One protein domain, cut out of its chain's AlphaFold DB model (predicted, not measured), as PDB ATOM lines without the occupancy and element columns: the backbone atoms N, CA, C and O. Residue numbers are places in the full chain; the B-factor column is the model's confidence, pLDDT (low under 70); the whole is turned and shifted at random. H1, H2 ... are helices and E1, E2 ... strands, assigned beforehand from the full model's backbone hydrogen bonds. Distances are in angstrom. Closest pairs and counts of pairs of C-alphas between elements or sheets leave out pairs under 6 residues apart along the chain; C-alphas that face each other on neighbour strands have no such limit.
ATOM      1  N   GLN A  11       0.005  40.887  56.976       78.38
ATOM      2  CA  GLN A  11      -1.442  40.812  57.187       78.38
ATOM      3  C   GLN A  11      -2.202  40.650  55.862       78.38
ATOM      4  O   GLN A  11      -3.129  39.844  55.770       78.38
ATOM      5  N   VAL A  12      -1.794  41.381  54.820       81.25
ATOM      6  CA  VAL A  12      -2.380  41.265  53.477       81.25
ATOM      7  C   VAL A  12      -2.127  39.875  52.888       81.25
ATOM      8  O   VAL A  12      -3.041  39.291  52.305       81.25
ATOM      9  N   LEU A  13      -0.925  39.318  53.073       81.12
ATOM     10  CA  LEU A  13      -0.596  37.955  52.644       81.12
ATOM     11  C   LEU A  13      -1.484  36.915  53.344       81.12
ATOM     12  O   LEU A  13      -2.086  36.075  52.678       81.12
ATOM     13  N   VAL A  14      -1.601  36.992  54.672       77.00
ATOM     14  CA  VAL A  14      -2.416  36.072  55.483       77.00
ATOM     15  C   VAL A  14      -3.881  36.128  55.071       77.00
ATOM     16  O   VAL A  14      -4.494  35.086  54.846       77.00
ATOM     17  N   ASN A  15      -4.432  37.333  54.912       76.31
ATOM     18  CA  ASN A  15      -5.814  37.517  54.468       76.31
ATOM     19  C   ASN A  15      -6.042  36.911  53.081       76.31
ATOM     20  O   ASN A  15      -7.083  36.300  52.842       76.31
ATOM     21  N   ARG A  16      -5.064  37.043  52.178       77.38
ATOM     22  CA  ARG A  16      -5.149  36.453  50.844       77.38
ATOM     23  C   ARG A  16      -5.137  34.929  50.897       77.38
ATOM     24  O   ARG A  16      -6.038  34.329  50.332       77.38
ATOM     25  N   ILE A  17      -4.212  34.316  51.639       77.25
ATOM     26  CA  ILE A  17      -4.159  32.854  51.824       77.25
ATOM     27  C   ILE A  17      -5.459  32.334  52.452       77.25
ATOM     28  O   ILE A  17      -6.017  31.343  51.987       77.25
ATOM     29  N   ALA A  18      -5.970  33.011  53.485       73.69
ATOM     30  CA  ALA A  18      -7.225  32.639  54.134       73.69
ATOM     31  C   ALA A  18      -8.416  32.719  53.165       73.69
ATOM     32  O   ALA A  18      -9.226  31.796  53.112       73.69
ATOM     33  N   SER A  19      -8.501  33.798  52.382       72.44
ATOM     34  CA  SER A  19      -9.530  33.986  51.354       72.44
ATOM     35  C   SER A  19      -9.437  32.922  50.261       72.44
ATOM     36  O   SER A  19     -10.443  32.331  49.885       72.44
ATOM     37  N   ASP A  20      -8.233  32.651  49.771       73.00
ATOM     38  CA  ASP A  20      -7.945  31.670  48.725       73.00
ATOM     39  C   ASP A  20      -8.297  30.243  49.174       73.00
ATOM     40  O   ASP A  20      -8.932  29.483  48.436       73.00
ATOM     41  N   PHE A  21      -7.988  29.899  50.423       70.88
ATOM     42  CA  PHE A  21      -8.416  28.641  51.025       70.88
ATOM     43  C   PHE A  21      -9.943  28.556  51.155       70.88
ATOM     44  O   PHE A  21     -10.540  27.578  50.708       70.88
ATOM     45  N   LEU A  22     -10.582  29.567  51.752       65.19
ATOM     46  CA  LEU A  22     -12.017  29.547  52.057       65.19
ATOM     47  C   LEU A  22     -12.894  29.595  50.805       65.19
ATOM     48  O   LEU A  22     -13.909  28.906  50.740       65.19
ATOM     49  N   ARG A  23     -12.525  30.433  49.835       66.38
ATOM     50  CA  ARG A  23     -13.332  30.706  48.642       66.38
ATOM     51  C   ARG A  23     -13.093  29.681  47.546       66.38
ATOM     52  O   ARG A  23     -14.036  29.280  46.874       66.38
ATOM     53  N   LEU A  24     -11.834  29.303  47.337       69.19
ATOM     54  CA  LEU A  24     -11.427  28.544  46.156       69.19
ATOM     55  C   LEU A  24     -10.947  27.134  46.495       69.19
ATOM     56  O   LEU A  24     -10.827  26.323  45.588       69.19
ATOM     57  N   GLY A  25     -10.720  26.802  47.769       70.12
ATOM     58  CA  GLY A  25     -10.204  25.489  48.158       70.12
ATOM     59  C   GLY A  25      -8.738  25.293  47.768       70.12
ATOM     60  O   GLY A  25      -8.337  24.194  47.389       70.12
ATOM     61  N   TYR A  26      -7.929  26.353  47.811       73.44
ATOM     62  CA  TYR A  26      -6.489  26.264  47.566       73.44
ATOM     63  C   TYR A  26      -5.762  25.630  48.754       73.44
ATOM     64  O   TYR A  26      -5.364  26.296  49.706       73.44
ATOM     65  N   TYR A  27      -5.623  24.303  48.688       77.75
ATOM     66  CA  TYR A  27      -5.011  23.473  49.730       77.75
ATOM     67  C   TYR A  27      -3.526  23.206  49.497       77.75
ATOM     68  O   TYR A  27      -2.806  22.929  50.452       77.75
ATOM     69  N   TYR A  28      -3.061  23.269  48.249       85.25
ATOM     70  CA  TYR A  28      -1.699  22.890  47.888       85.25
ATOM     71  C   TYR A  28      -0.866  24.108  47.568       85.25
ATOM     72  O   TYR A  28      -1.345  25.009  46.880       85.25
ATOM     73  N   ALA A  29       0.385  24.120  48.014       88.38
ATOM     74  CA  ALA A  29       1.252  25.243  47.747       88.38
ATOM     75  C   ALA A  29       2.732  24.909  47.668       88.38
ATOM     76  O   ALA A  29       3.214  23.908  48.200       88.38
ATOM     77  N   LYS A  30       3.451  25.817  47.016       91.00
ATOM     78  CA  LYS A  30       4.904  25.852  46.949       91.00
ATOM     79  C   LYS A  30       5.364  27.255  47.305       91.00
ATOM     80  O   LYS A  30       4.968  28.219  46.651       91.00
ATOM     81  N   SER A  31       6.200  27.368  48.326       91.06
ATOM     82  CA  SER A  31       6.901  28.610  48.620       91.06
ATOM     83  C   SER A  31       8.272  28.640  47.950       91.06
ATOM     84  O   SER A  31       8.855  27.602  47.619       91.06
ATOM     85  N   GLY A  32       8.783  29.848  47.736       91.00
ATOM     86  CA  GLY A  32      10.108  30.063  47.177       91.00
ATOM     87  C   GLY A  32      10.637  31.465  47.454       91.00
ATOM     88  O   GLY A  32       9.966  32.303  48.058       91.00
ATOM     89  N   THR A  33      11.871  31.706  47.017       92.50
ATOM     90  CA  THR A  33      12.539  33.009  47.120       92.50
ATOM     91  C   THR A  33      13.025  33.441  45.744       92.50
ATOM     92  O   THR A  33      13.567  32.638  44.986       92.50
ATOM     93  N   ILE A  34      12.821  34.711  45.421       92.00
ATOM     94  CA  ILE A  34      13.287  35.358  44.202       92.00
ATOM     95  C   ILE A  34      14.782  35.627  44.355       92.00
ATOM     96  O   ILE A  34      15.182  36.267  45.337       92.00
ATOM     97  N   PRO A  35      15.618  35.190  43.397       92.81
ATOM     98  CA  PRO A  35      17.045  35.466  43.435       92.81
ATOM     99  C   PRO A  35      17.328  36.967  43.577       92.81
ATOM    100  O   PRO A  35      16.640  37.812  42.996       92.81
ATOM    101  N   LYS A  36      18.363  37.323  44.346       89.50
ATOM    102  CA  LYS A  36      18.708  38.735  44.595       89.50
ATOM    103  C   LYS A  36      18.948  39.511  43.296       89.50
ATOM    104  O   LYS A  36      18.477  40.639  43.197       89.50
ATOM    105  N   ALA A  37      19.580  38.869  42.313       92.75
ATOM    106  CA  ALA A  37      19.896  39.434  41.002       92.75
ATOM    107  C   ALA A  37      18.674  39.681  40.094       92.75
ATOM    108  O   ALA A  37      18.800  40.382  39.098       92.75
ATOM    109  N   VAL A  38      17.503  39.120  40.413       92.56
ATOM    110  CA  VAL A  38      16.303  39.228  39.570       92.56
ATOM    111  C   VAL A  38      15.387  40.340  40.083       92.56
ATOM    112  O   VAL A  38      15.083  40.411  41.283       92.56
ATOM    113  N   ASN A  39      14.918  41.198  39.174       92.00
ATOM    114  CA  ASN A  39      13.890  42.194  39.473       92.00
ATOM    115  C   ASN A  39      12.570  41.482  39.845       92.00
ATOM    116  O   ASN A  39      12.077  40.680  39.048       92.00
ATOM    117  N   PRO A  40      11.985  41.751  41.030       91.06
ATOM    118  CA  PRO A  40      10.730  41.130  41.441       91.06
ATOM    119  C   PRO A  40       9.586  41.303  40.440       91.06
ATOM    120  O   PRO A  40       8.832  40.361  40.239       91.06
ATOM    121  N   GLU A  41       9.465  42.457  39.783       89.75
ATOM    122  CA  GLU A  41       8.368  42.694  38.836       89.75
ATOM    123  C   GLU A  41       8.488  41.845  37.568       89.75
ATOM    124  O   GLU A  41       7.482  41.399  37.017       89.75
ATOM    125  N   ASP A  42       9.711  41.603  37.103       92.00
ATOM    126  CA  ASP A  42       9.944  40.762  35.931       92.00
ATOM    127  C   ASP A  42       9.746  39.290  36.284       92.00
ATOM    128  O   ASP A  42       9.071  38.571  35.548       92.00
ATOM    129  N   PHE A  43      10.194  38.876  37.475       92.69
ATOM    130  CA  PHE A  43       9.867  37.560  38.014       92.69
ATOM    131  C   PHE A  43       8.348  37.363  38.132       92.69
ATOM    132  O   PHE A  43       7.833  36.328  37.718       92.69
ATOM    133  N   ASP A  44       7.614  38.361  38.639       90.12
ATOM    134  CA  ASP A  44       6.155  38.314  38.756       90.12
ATOM    135  C   ASP A  44       5.502  38.092  37.383       90.12
ATOM    136  O   ASP A  44       4.659  37.205  37.238       90.12
ATOM    137  N   LYS A  45       5.913  38.850  36.354       89.12
ATOM    138  CA  LYS A  45       5.410  38.687  34.977       89.12
ATOM    139  C   LYS A  45       5.699  37.288  34.434       89.12
ATOM    140  O   LYS A  45       4.819  36.686  33.816       89.12
ATOM    141  N   GLU A  46       6.900  36.765  34.670       91.06
ATOM    142  CA  GLU A  46       7.283  35.416  34.252       91.06
ATOM    143  C   GLU A  46       6.438  34.342  34.936       91.06
ATOM    144  O   GLU A  46       5.925  33.457  34.251       91.06
ATOM    145  N   GLN A  47       6.231  34.427  36.256       89.06
ATOM    146  CA  GLN A  47       5.397  33.461  36.980       89.06
ATOM    147  C   GLN A  47       3.936  33.536  36.529       89.06
ATOM    148  O   GLN A  47       3.328  32.502  36.253       89.06
ATOM    149  N   ILE A  48       3.384  34.746  36.385       85.75
ATOM    150  CA  ILE A  48       2.013  34.955  35.896       85.75
ATOM    151  C   ILE A  48       1.837  34.334  34.509       85.75
ATOM    152  O   ILE A  48       0.845  33.649  34.266       85.75
ATOM    153  N   LYS A  49       2.808  34.529  33.608       85.50
ATOM    154  CA  LYS A  49       2.779  33.951  32.260       85.50
ATOM    155  C   LYS A  49       2.931  32.429  32.289       85.50
ATOM    156  O   LYS A  49       2.152  31.736  31.640       85.50
ATOM    157  N   ARG A  50       3.908  31.911  33.040       86.69
ATOM    158  CA  ARG A  50       4.218  30.475  33.142       86.69
ATOM    159  C   ARG A  50       3.031  29.675  33.666       86.69
ATOM    160  O   ARG A  50       2.707  28.640  33.099       86.69
ATOM    161  N   PHE A  51       2.392  30.166  34.723       83.81
ATOM    162  CA  PHE A  51       1.269  29.493  35.375       83.81
ATOM    163  C   PHE A  51      -0.096  29.990  34.896       83.81
ATOM    164  O   PHE A  51      -1.105  29.636  35.495       83.81
ATOM    165  N   ARG A  52      -0.137  30.812  33.835       80.06
ATOM    166  CA  ARG A  52      -1.374  31.354  33.244       80.06
ATOM    167  C   ARG A  52      -2.321  31.929  34.304       80.06
ATOM    168  O   ARG A  52      -3.519  31.665  34.309       80.06
ATOM    169  N   ILE A  53      -1.770  32.720  35.218       79.25
ATOM    170  CA  ILE A  53      -2.504  33.239  36.374       79.25
ATOM    171  C   ILE A  53      -3.478  34.309  35.888       79.25
ATOM    172  O   ILE A  53      -3.072  35.364  35.396       79.25
ATOM    173  N   THR A  54      -4.774  34.032  36.016       66.06
ATOM    174  CA  THR A  54      -5.847  34.936  35.589       66.06
ATOM    175  C   THR A  54      -6.726  35.360  36.767       66.06
ATOM    176  O   THR A  54      -6.766  34.709  37.809       66.06
ATOM    177  N   PHE A  55      -7.420  36.494  36.612       55.84
ATOM    178  CA  PHE A  55      -8.431  36.976  37.572       55.84
ATOM    179  C   PHE A  55      -9.840  36.531  37.296       55.84
ATOM    180  O   PHE A  55     -10.710  36.668  38.152       55.84
ATOM    181  N   THR A  56     -10.100  36.189  36.047       45.59
ATOM    182  CA  THR A  56     -11.439  35.841  35.627       45.59
ATOM    183  C   THR A  56     -11.760  34.514  36.272       45.59
ATOM    184  O   THR A  56     -10.971  33.587  36.107       45.59
ATOM    185  N   ASP A  57     -12.878  34.450  37.002       43.16
ATOM    186  CA  ASP A  57     -13.492  33.206  37.464       43.16
ATOM    187  C   ASP A  57     -13.534  32.236  36.284       43.16
ATOM    188  O   ASP A  57     -14.402  32.306  35.414       43.16
ATOM    189  N   ARG A  58     -12.528  31.376  36.200       44.97
ATOM    190  CA  ARG A  58     -12.468  30.324  35.210       44.97
ATOM    191  C   ARG A  58     -12.194  29.038  35.941       44.97
ATOM    192  O   ARG A  58     -11.183  28.854  36.612       44.97
ATOM    193  N   HIS A  59     -13.149  28.144  35.765       44.12
ATOM    194  CA  HIS A  59     -13.054  26.721  36.014       44.12
ATOM    195  C   HIS A  59     -12.096  26.037  35.014       44.12
ATOM    196  O   HIS A  59     -12.342  24.898  34.638       44.12
ATOM    197  N   ASP A  60     -11.039  26.725  34.570       45.81
ATOM    198  CA  ASP A  60     -10.063  26.185  33.624       45.81
ATOM    199  C   ASP A  60      -8.942  25.443  34.367       45.81
ATOM    200  O   ASP A  60      -8.666  25.678  35.548       45.81
ATOM    201  N   ASP A  61      -8.294  24.533  33.641       50.06
ATOM    202  CA  ASP A  61      -7.382  23.496  34.139       50.06
ATOM    203  C   ASP A  61      -6.129  23.995  34.888       50.06
ATOM    204  O   ASP A  61      -5.497  23.218  35.612       50.06
ATOM    205  N   ASP A  62      -5.777  25.276  34.748       59.84
ATOM    206  CA  ASP A  62      -4.491  25.829  35.196       59.84
ATOM    207  C   ASP A  62      -4.521  26.495  36.586       59.84
ATOM    208  O   ASP A  62      -3.483  26.923  37.064       59.84
ATOM    209  N   ASP A  63      -5.684  26.533  37.241       76.62
ATOM    210  CA  ASP A  63      -5.992  26.837  38.652       76.62
ATOM    211  C   ASP A  63      -4.839  27.105  39.662       76.62
ATOM    212  O   ASP A  63      -4.670  26.390  40.658       76.62
ATOM    213  N   VAL A  64      -4.059  28.161  39.429       81.50
ATOM    214  CA  VAL A  64      -2.924  28.575  40.262       81.50
ATOM    215  C   VAL A  64      -3.044  30.057  40.599       81.50
ATOM    216  O   VAL A  64      -3.351  30.885  39.741       81.50
ATOM    217  N   GLN A  65      -2.747  30.410  41.847       83.75
ATOM    218  CA  GLN A  65      -2.499  31.789  42.269       83.75
ATOM    219  C   GLN A  65      -1.055  31.960  42.724       83.75
ATOM    220  O   GLN A  65      -0.405  31.018  43.171       83.75
ATOM    221  N   TYR A  66      -0.575  33.195  42.640       87.31
ATOM    222  CA  TYR A  66       0.790  33.588  42.975       87.31
ATOM    223  C   TYR A  66       0.807  34.856  43.821       87.31
ATOM    224  O   TYR A  66       0.406  35.926  43.365       87.31
ATOM    225  N   VAL A  67       1.309  34.784  45.039       87.62
ATOM    226  CA  VAL A  67       1.462  35.971  45.879       87.62
ATOM    227  C   VAL A  67       2.908  36.115  46.319       87.62
ATOM    228  O   VAL A  67       3.522  35.175  46.815       87.62
ATOM    229  N   ARG A  68       3.449  37.314  46.140       90.69
ATOM    230  CA  ARG A  68       4.784  37.717  46.563       90.69
ATOM    231  C   ARG A  68       4.700  38.582  47.818       90.69
ATOM    232  O   ARG A  68       3.795  39.399  47.951       90.69
ATOM    233  N   LEU A  69       5.665  38.428  48.714       88.62
ATOM    234  CA  LEU A  69       5.929  39.313  49.845       88.62
ATOM    235  C   LEU A  69       7.425  39.654  49.837       88.62
ATOM    236  O   LEU A  69       8.269  38.821  50.180       88.62
ATOM    237  N   GLY A  70       7.766  40.865  49.394       88.31
ATOM    238  CA  GLY A  70       9.159  41.257  49.173       88.31
ATOM    239  C   GLY A  70       9.838  40.343  48.149       88.31
ATOM    240  O   GLY A  70       9.438  40.305  46.987       88.31
ATOM    241  N   LYS A  71      10.859  39.594  48.581       91.00
ATOM    242  CA  LYS A  71      11.569  38.597  47.757       91.00
ATOM    243  C   LYS A  71      11.058  37.166  47.948       91.00
ATOM    244  O   LYS A  71      11.508  36.290  47.225       91.00
ATOM    245  N   ALA A  72      10.158  36.896  48.887       91.12
ATOM    246  CA  ALA A  72       9.563  35.570  49.035       91.12
ATOM    247  C   ALA A  72       8.250  35.484  48.262       91.12
ATOM    248  O   ALA A  72       7.568  36.489  48.079       91.12
ATOM    249  N   TYR A  73       7.877  34.289  47.823       91.31
ATOM    250  CA  TYR A  73       6.613  34.077  47.133       91.31
ATOM    251  C   TYR A  73       5.960  32.755  47.510       91.31
ATOM    252  O   TYR A  73       6.595  31.850  48.057       91.31
ATOM    253  N   LEU A  74       4.678  32.660  47.180       89.88
ATOM    254  CA  LEU A  74       3.841  31.491  47.341       89.88
ATOM    255  C   LEU A  74       3.021  31.267  46.072       89.88
ATOM    256  O   LEU A  74       2.321  32.166  45.611       89.88
ATOM    257  N   LEU A  75       3.087  30.049  45.548       89.81
ATOM    258  CA  LEU A  75       2.166  29.523  44.547       89.81
ATOM    259  C   LEU A  75       1.149  28.630  45.250       89.81
ATOM    260  O   LEU A  75       1.562  27.759  46.012       89.81
ATOM    261  N   VAL A  76      -0.144  28.812  44.991       86.81
ATOM    262  CA  VAL A  76      -1.222  27.993  45.572       86.81
ATOM    263  C   VAL A  76      -2.153  27.446  44.493       86.81
ATOM    264  O   VAL A  76      -2.353  28.101  43.476       86.81
ATOM    265  N   ALA A  77      -2.716  26.256  44.711       85.00
ATOM    266  CA  ALA A  77      -3.622  25.580  43.775       85.00
ATOM    267  C   ALA A  77      -4.638  24.669  44.492       85.00
ATOM    268  O   ALA A  77      -4.377  24.201  45.609       85.00
ATOM    269  N   ARG A  78      -5.778  24.340  43.848       80.19
ATOM    270  CA  ARG A  78      -6.756  23.373  44.413       80.19
ATOM    271  C   ARG A  78      -6.243  21.950  44.361       80.19
ATOM    272  O   ARG A  78      -6.604  21.134  45.203       80.19
ATOM    273  N   ARG A  79      -5.448  21.625  43.340       81.19
ATOM    274  CA  ARG A  79      -4.973  20.267  43.060       81.19
ATOM    275  C   ARG A  79      -3.452  20.240  43.078       81.19
ATOM    276  O   ARG A  79      -2.808  20.993  42.354       81.19
ATOM    277  N   LYS A  80      -2.871  19.295  43.824       83.56
ATOM    278  CA  LYS A  80      -1.416  19.062  43.847       83.56
ATOM    279  C   LYS A  80      -0.845  18.872  42.438       83.56
ATOM    280  O   LYS A  80       0.192  19.441  42.110       83.56
ATOM    281  N   ALA A  81      -1.569  18.118  41.605       83.12
ATOM    282  CA  ALA A  81      -1.179  17.797  40.236       83.12
ATOM    283  C   ALA A  81      -0.954  19.036  39.354       83.12
ATOM    284  O   ALA A  81      -0.108  18.986  38.466       83.12
ATOM    285  N   THR A  82      -1.671  20.140  39.594       83.81
ATOM    286  CA  THR A  82      -1.527  21.380  38.815       83.81
ATOM    287  C   THR A  82      -0.130  21.977  38.986       83.81
ATOM    288  O   THR A  82       0.497  22.376  38.010       83.81
ATOM    289  N   LEU A  83       0.408  21.953  40.208       85.75
ATOM    290  CA  LEU A  83       1.758  22.442  40.493       85.75
ATOM    291  C   LEU A  83       2.831  21.428  40.070       85.75
ATOM    292  O   LEU A  83       3.831  21.803  39.459       85.75
ATOM    293  N   THR A  84       2.628  20.135  40.332       87.44
ATOM    294  CA  THR A  84       3.651  19.119  40.028       87.44
ATOM    295  C   THR A  84       3.823  18.868  38.528       87.44
ATOM    296  O   THR A  84       4.945  18.633  38.089       87.44
ATOM    297  N   LYS A  85       2.758  18.971  37.714       86.00
ATOM    298  CA  LYS A  85       2.854  18.880  36.239       86.00
ATOM    299  C   LYS A  85       3.725  19.982  35.625       86.00
ATOM    300  O   LYS A  85       4.253  19.800  34.537       86.00
ATOM    301  N   GLN A  86       3.908  21.096  36.334       82.38
ATOM    302  CA  GLN A  86       4.739  22.232  35.924       82.38
ATOM    303  C   GLN A  86       6.204  22.103  36.392       82.38
ATOM    304  O   GLN A  86       6.968  23.074  36.334       82.38
ATOM    305  N   GLY A  87       6.592  20.919  36.885       84.38
ATOM    306  CA  GLY A  87       7.944  20.610  37.356       84.38
ATOM    307  C   GLY A  87       8.244  21.076  38.782       84.38
ATOM    308  O   GLY A  87       9.408  21.100  39.174       84.38
ATOM    309  N   LEU A  88       7.233  21.471  39.568       86.06
ATOM    310  CA  LEU A  88       7.441  21.848  40.967       86.06
ATOM    311  C   LEU A  88       7.509  20.603  41.862       86.06
ATOM    312  O   LEU A  88       6.527  19.871  41.999       86.06
ATOM    313  N   SER A  89       8.657  20.393  42.510       83.44
ATOM    314  CA  SER A  89       8.827  19.430  43.605       83.44
ATOM    315  C   SER A  89       8.360  20.017  44.944       83.44
ATOM    316  O   SER A  89       8.185  21.231  45.077       83.44
ATOM    317  N   ASP A  90       8.175  19.169  45.960       85.44
ATOM    318  CA  ASP A  90       7.888  19.569  47.355       85.44
ATOM    319  C   ASP A  90       6.662  20.479  47.508       85.44
ATOM    320  O   ASP A  90       6.665  21.460  48.252       85.44
ATOM    321  N   VAL A  91       5.603  20.167  46.762       87.44
ATOM    322  CA  VAL A  91       4.294  20.800  46.935       87.44
ATOM    323  C   VAL A  91       3.668  20.285  48.227       87.44
ATOM    324  O   VAL A  91       3.425  19.081  48.374       87.44
ATOM    325  N   LEU A  92       3.391  21.210  49.138       85.69
ATOM    326  CA  LEU A  92       2.868  20.955  50.474       85.69
ATOM    327  C   LEU A  92       1.351  21.133  50.508       85.69
ATOM    328  O   LEU A  92       0.797  21.926  49.754       85.69
ATOM    329  N   ASP A  93       0.685  20.401  51.397       83.38
ATOM    330  CA  ASP A  93      -0.742  20.564  51.678       83.38
ATOM    331  C   ASP A  93      -0.908  21.334  52.993       83.38
ATOM    332  O   ASP A  93      -0.528  20.843  54.057       83.38
ATOM    333  N   PHE A  94      -1.491  22.532  52.926       76.94
ATOM    334  CA  PHE A  94      -1.707  23.432  54.064       76.94
ATOM    335  C   PHE A  94      -2.487  22.787  55.219       76.94
ATOM    336  O   PHE A  94      -2.404  23.267  56.348       76.94
ATOM    337  N   ARG A  95      -3.267  21.729  54.963       74.62
ATOM    338  CA  ARG A  95      -4.094  21.054  55.979       74.62
ATOM    339  C   ARG A  95      -3.293  20.119  56.879       74.62
ATOM    340  O   ARG A  95      -3.760  19.772  57.961       74.62
ATOM    341  N   VAL A  96      -2.122  19.679  56.424       76.69
ATOM    342  CA  VAL A  96      -1.294  18.679  57.120       76.69
ATOM    343  C   VAL A  96       0.162  19.108  57.276       76.69
ATOM    344  O   VAL A  96       0.887  18.523  58.077       76.69
ATOM    345  N   SER A  97       0.599  20.138  56.552       81.00
ATOM    346  CA  SER A  97       1.973  20.629  56.553       81.00
ATOM    347  C   SER A  97       2.045  22.125  56.839       81.00
ATOM    348  O   SER A  97       1.140  22.894  56.517       81.00
ATOM    349  N   ASN A  98       3.167  22.525  57.434       83.81
ATOM    350  CA  ASN A  98       3.529  23.924  57.602       83.81
ATOM    351  C   ASN A  98       4.117  24.459  56.306       83.81
ATOM    352  O   ASN A  98       4.930  23.788  55.672       83.81
ATOM    353  N   ILE A  99       3.758  25.685  55.951       83.62
ATOM    354  CA  ILE A  99       4.292  26.365  54.778       83.62
ATOM    355  C   ILE A  99       5.054  27.593  55.228       83.62
ATOM    356  O   ILE A  99       4.536  28.415  55.981       83.62
ATOM    357  N   HIS A 100       6.289  27.699  54.752       84.88
ATOM    358  CA  HIS A 100       7.219  28.744  55.147       84.88
ATOM    359  C   HIS A 100       7.414  29.739  54.006       84.88
ATOM    360  O   HIS A 100       7.834  29.348  52.918       84.88
ATOM    361  N   ILE A 101       7.119  31.016  54.242       83.88
ATOM    362  CA  ILE A 101       7.300  32.117  53.289       83.88
ATOM    363  C   ILE A 101       8.115  33.196  54.001       83.88
ATOM    364  O   ILE A 101       7.608  33.889  54.878       83.88
ATOM    365  N   ALA A 102       9.391  33.336  53.641       82.81
ATOM    366  CA  ALA A 102      10.347  34.131  54.415       82.81
ATOM    367  C   ALA A 102      10.369  33.703  55.901       82.81
ATOM    368  O   ALA A 102      10.630  32.543  56.203       82.81
ATOM    369  N   HIS A 103      10.094  34.631  56.814       82.12
ATOM    370  CA  HIS A 103      10.043  34.420  58.261       82.12
ATOM    371  C   HIS A 103       8.673  33.897  58.728       82.12
ATOM    372  O   HIS A 103       8.509  33.534  59.887       82.12
ATOM    373  N   VAL A 104       7.702  33.778  57.822       80.94
ATOM    374  CA  VAL A 104       6.322  33.416  58.137       80.94
ATOM    375  C   VAL A 104       6.135  31.915  57.998       80.94
ATOM    376  O   VAL A 104       6.472  31.342  56.966       80.94
ATOM    377  N   CYS A 105       5.527  31.285  58.992       85.12
ATOM    378  CA  CYS A 105       5.065  29.904  58.941       85.12
ATOM    379  C   CYS A 105       3.540  29.876  59.057       85.12
ATOM    380  O   CYS A 105       2.983  30.468  59.978       85.12
ATOM    381  N   ALA A 106       2.856  29.196  58.139       83.31
ATOM    382  CA  ALA A 106       1.402  29.095  58.131       83.31
ATOM    383  C   ALA A 106       0.933  27.650  57.938       83.31
ATOM    384  O   ALA A 106       1.502  26.903  57.142       83.31
ATOM    385  N   ARG A 107      -0.128  27.259  58.646       84.12
ATOM    386  CA  ARG A 107      -0.794  25.958  58.485       84.12
ATOM    387  C   ARG A 107      -2.271  26.055  58.819       84.12
ATOM    388  O   ARG A 107      -2.698  26.956  59.538       84.12
ATOM    389  N   ILE A 108      -3.040  25.069  58.382       78.88
ATOM    390  CA  ILE A 108      -4.453  24.957  58.719       78.88
ATOM    391  C   ILE A 108      -4.640  23.818  59.701       78.88
ATOM    392  O   ILE A 108      -4.347  22.662  59.415       78.88
ATOM    393  N   HIS A 109      -5.144  24.158  60.880       79.25
ATOM    394  CA  HIS A 109      -5.346  23.216  61.963       79.25
ATOM    395  C   HIS A 109      -6.719  23.424  62.597       79.25
ATOM    396  O   HIS A 109      -7.048  24.523  63.042       79.25
ATOM    397  N   LYS A 110      -7.536  22.361  62.639       78.00
ATOM    398  CA  LYS A 110      -8.877  22.359  63.260       78.00
ATOM    399  C   LYS A 110      -9.760  23.543  62.814       78.00
ATOM    400  O   LYS A 110     -10.364  24.222  63.641       78.00
ATOM    401  N   GLY A 111      -9.803  23.818  61.505       71.50
ATOM    402  CA  GLY A 111     -10.608  24.911  60.940       71.50
ATOM    403  C   GLY A 111     -10.083  26.318  61.263       71.50
ATOM    404  O   GLY A 111     -10.845  27.285  61.259       71.50
ATOM    405  N   ARG A 112      -8.793  26.448  61.582       77.25
ATOM    406  CA  ARG A 112      -8.121  27.729  61.825       77.25
ATOM    407  C   ARG A 112      -6.856  27.822  60.987       77.25
ATOM    408  O   ARG A 112      -6.132  26.836  60.879       77.25
ATOM    409  N   LEU A 113      -6.588  28.998  60.434       82.06
ATOM    410  CA  LEU A 113      -5.290  29.337  59.869       82.06
ATOM    411  C   LEU A 113      -4.406  29.804  61.022       82.06
ATOM    412  O   LEU A 113      -4.655  30.843  61.634       82.06
ATOM    413  N   GLU A 114      -3.418  28.989  61.354       84.75
ATOM    414  CA  GLU A 114      -2.394  29.314  62.334       84.75
ATOM    415  C   GLU A 114      -1.215  29.934  61.587       84.75
ATOM    416  O   GLU A 114      -0.684  29.318  60.663       84.75
ATOM    417  N   VAL A 115      -0.827  31.145  61.976       83.56
ATOM    418  CA  VAL A 115       0.292  31.886  61.390       83.56
ATOM    419  C   VAL A 115       1.273  32.239  62.493       83.56
ATOM    420  O   VAL A 115       0.879  32.701  63.562       83.56
ATOM    421  N   ARG A 116       2.555  32.022  62.236       83.44
ATOM    422  CA  ARG A 116       3.664  32.406  63.098       83.44
ATOM    423  C   ARG A 116       4.608  33.293  62.313       83.44
ATOM    424  O   ARG A 116       4.913  32.977  61.166       83.44
ATOM    425  N   ASP A 117       5.084  34.348  62.955       83.56
ATOM    426  CA  ASP A 117       6.095  35.231  62.396       83.56
ATOM    427  C   ASP A 117       7.430  35.060  63.134       83.56
ATOM    428  O   ASP A 117       7.566  35.458  64.290       83.56
ATOM    429  N   GLY A 118       8.388  34.373  62.513       80.50
ATOM    430  CA  GLY A 118       9.665  33.992  63.118       80.50
ATOM    431  C   GLY A 118       9.490  33.160  64.394       80.50
ATOM    432  O   GLY A 118       8.831  32.116  64.393       80.50
ATOM    433  N   GLU A 119      10.080  33.643  65.489       77.94
ATOM    434  CA  GLU A 119       9.945  33.079  66.845       77.94
ATOM    435  C   GLU A 119       8.764  33.674  67.633       77.94
ATOM    436  O   GLU A 119       8.574  33.375  68.811       77.94
ATOM    437  N   GLY A 120       7.953  34.517  66.991       76.12
ATOM    438  CA  GLY A 120       6.811  35.170  67.610       76.12
ATOM    439  C   GLY A 120       5.674  34.216  68.003       76.12
ATOM    440  O   GLY A 120       5.661  33.027  67.653       76.12
ATOM    441  N   PRO A 121       4.665  34.735  68.723       77.69
ATOM    442  CA  PRO A 121       3.493  33.961  69.107       77.69
ATOM    443  C   PRO A 121       2.694  33.501  67.879       77.69
ATOM    444  O   PRO A 121       2.681  34.136  66.827       77.69
ATOM    445  N   VAL A 122       1.985  32.379  68.026       79.44
ATOM    446  CA  VAL A 122       1.091  31.867  66.978       79.44
ATOM    447  C   VAL A 122      -0.219  32.654  66.987       79.44
ATOM    448  O   VAL A 122      -1.011  32.544  67.926       79.44
ATOM    449  N   CYS A 123      -0.487  33.373  65.903       79.62
ATOM    450  CA  CYS A 123      -1.774  33.991  65.613       79.62
ATOM    451  C   CYS A 123      -2.732  32.946  65.029       79.62
ATOM    452  O   CYS A 123      -2.374  32.198  64.117       79.62
ATOM    453  N   LYS A 124      -3.963  32.869  65.546       79.50
ATOM    454  CA  LYS A 124      -4.978  31.907  65.086       79.50
ATOM    455  C   LYS A 124      -6.165  32.645  64.487       79.50
ATOM    456  O   LYS A 124      -6.925  33.281  65.211       79.50
ATOM    457  N   HIS A 125      -6.367  32.495  63.185       72.94
ATOM    458  CA  HIS A 125      -7.509  33.054  62.474       72.94
ATOM    459  C   HIS A 125      -8.549  31.961  62.254       72.94
ATOM    460  O   HIS A 125      -8.254  30.915  61.675       72.94
ATOM    461  N   LYS A 126      -9.777  32.174  62.735       69.56
ATOM    462  CA  LYS A 126     -10.878  31.250  62.454       69.56
ATOM    463  C   LYS A 126     -11.172  31.295  60.955       69.56
ATOM    464  O   LYS A 126     -11.404  32.365  60.406       69.56
ATOM    465  N   LEU A 127     -11.164  30.136  60.309       67.12
ATOM    466  CA  LEU A 127     -11.586  30.012  58.922       67.12
ATOM    467  C   LEU A 127     -13.095  29.791  58.948       67.12
ATOM    468  O   LEU A 127     -13.563  28.664  59.091       67.12
TER     469      LEU A 127
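What this domain is: This is residues 11 to 127 of the 146 residues of an uncharacterized protein of Chroococcidiopsis cubana SAG 39.79 (UniProt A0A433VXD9). Two antiparallel sheets, E4 E5 E6 E7 and E1 E3 E2, meet along their edge strands E4 and E1 and form a trough, and the helix H1 lies in it, over both sheets. On the outside of the trough H2 packs on E2, and the short H3 is over the same face of the three-stranded sheet. The printed part has 117 residues, with three named helices and seven named strands in the order H1 E1 H2 E2 E3 H3 E4 E5 E6 E7; the class is mixed, helices and strands. The whole is compact and rounded, with a radius of gyration of the C-alphas of 13.8 A and spans of 36 by 35 by 25 A.

How they stand to each other: Begin with E4, residues 99 to 101, E5, residues 104 to 109, E6, residues 112 to 117, and E7, residues 122 to 126: a meander, each strand the antiparallel neighbour of the one before, and each step a hairpin. Within hydrogen-bond range you find N 99 and O 106, 2.8 A, N 107 and O 114, 2.9 A, and N 113 and O 125, 2.8 A. H1, residues 11 to 24, is on this sheet in two layers, a helix on one face, at a height over the sheet of 9.8 A; it lies over E5 and E6, and its closest C-alphas to E6 are those of Ala 18 and Leu 113, 6.9 A. The second sheet runs E1, residues 28 to 33, E3, residues 72 to 77, and E2, residues 64 to 69; look at N 30 and O 75, 2.9 A, and N 67 and O 74, 2.9 A. E2 and E3 are a hairpin. The closest C-alphas of E1 and E4 are those of Ser 31 and Ile 101, 5.9 A. H1 is on this sheet too, at a height of 9.9 A, along the strands at 5 degrees to E2 on the local plane. H2, residues 40 to 50, is on the opposite face at a height of 10.1 A, which gives three layers, helices on both faces; its closest C-alphas to E2 are those of Ile 48 and Tyr 66, 7.3 A. E1, H2 and E2 form a split strand-helix-strand unit, two strands running the same way with E3 between them, and its crossover is right-handed. H3, residues 80 to 84, is on the same face as H2, at a height of 7.5 A; H2 and H3 are apart. In H1, H2 and H3 every O i to N i+4 pair is within hydrogen-bond range.

Where its parts are: Find C-alpha 11 at (-1.442, 40.812, 57.187); from there H1 runs 19.3 A to C-alpha 24 at (-11.427, 28.544, 46.156). H2 measures 15.0 A, E1 17.5 A, E3 17.4 A, E2 16.9 A, E6 16.1 A and E5 16.0 A. E7 ends at C-alpha 126, at (-10.878, 31.250, 62.454).

The domain as a whole: The two C-alphas farthest apart are those of Ala 37 and Lys 110, 40.2 A. The printed part has no cut; the long links are H2 to E2, 13 residues, and H3 to E4, 14 residues. Mean pLDDT of the printed part is 80.3; look for values under 70 at residues 22 to 24, 54 to 62 and 126 to 127.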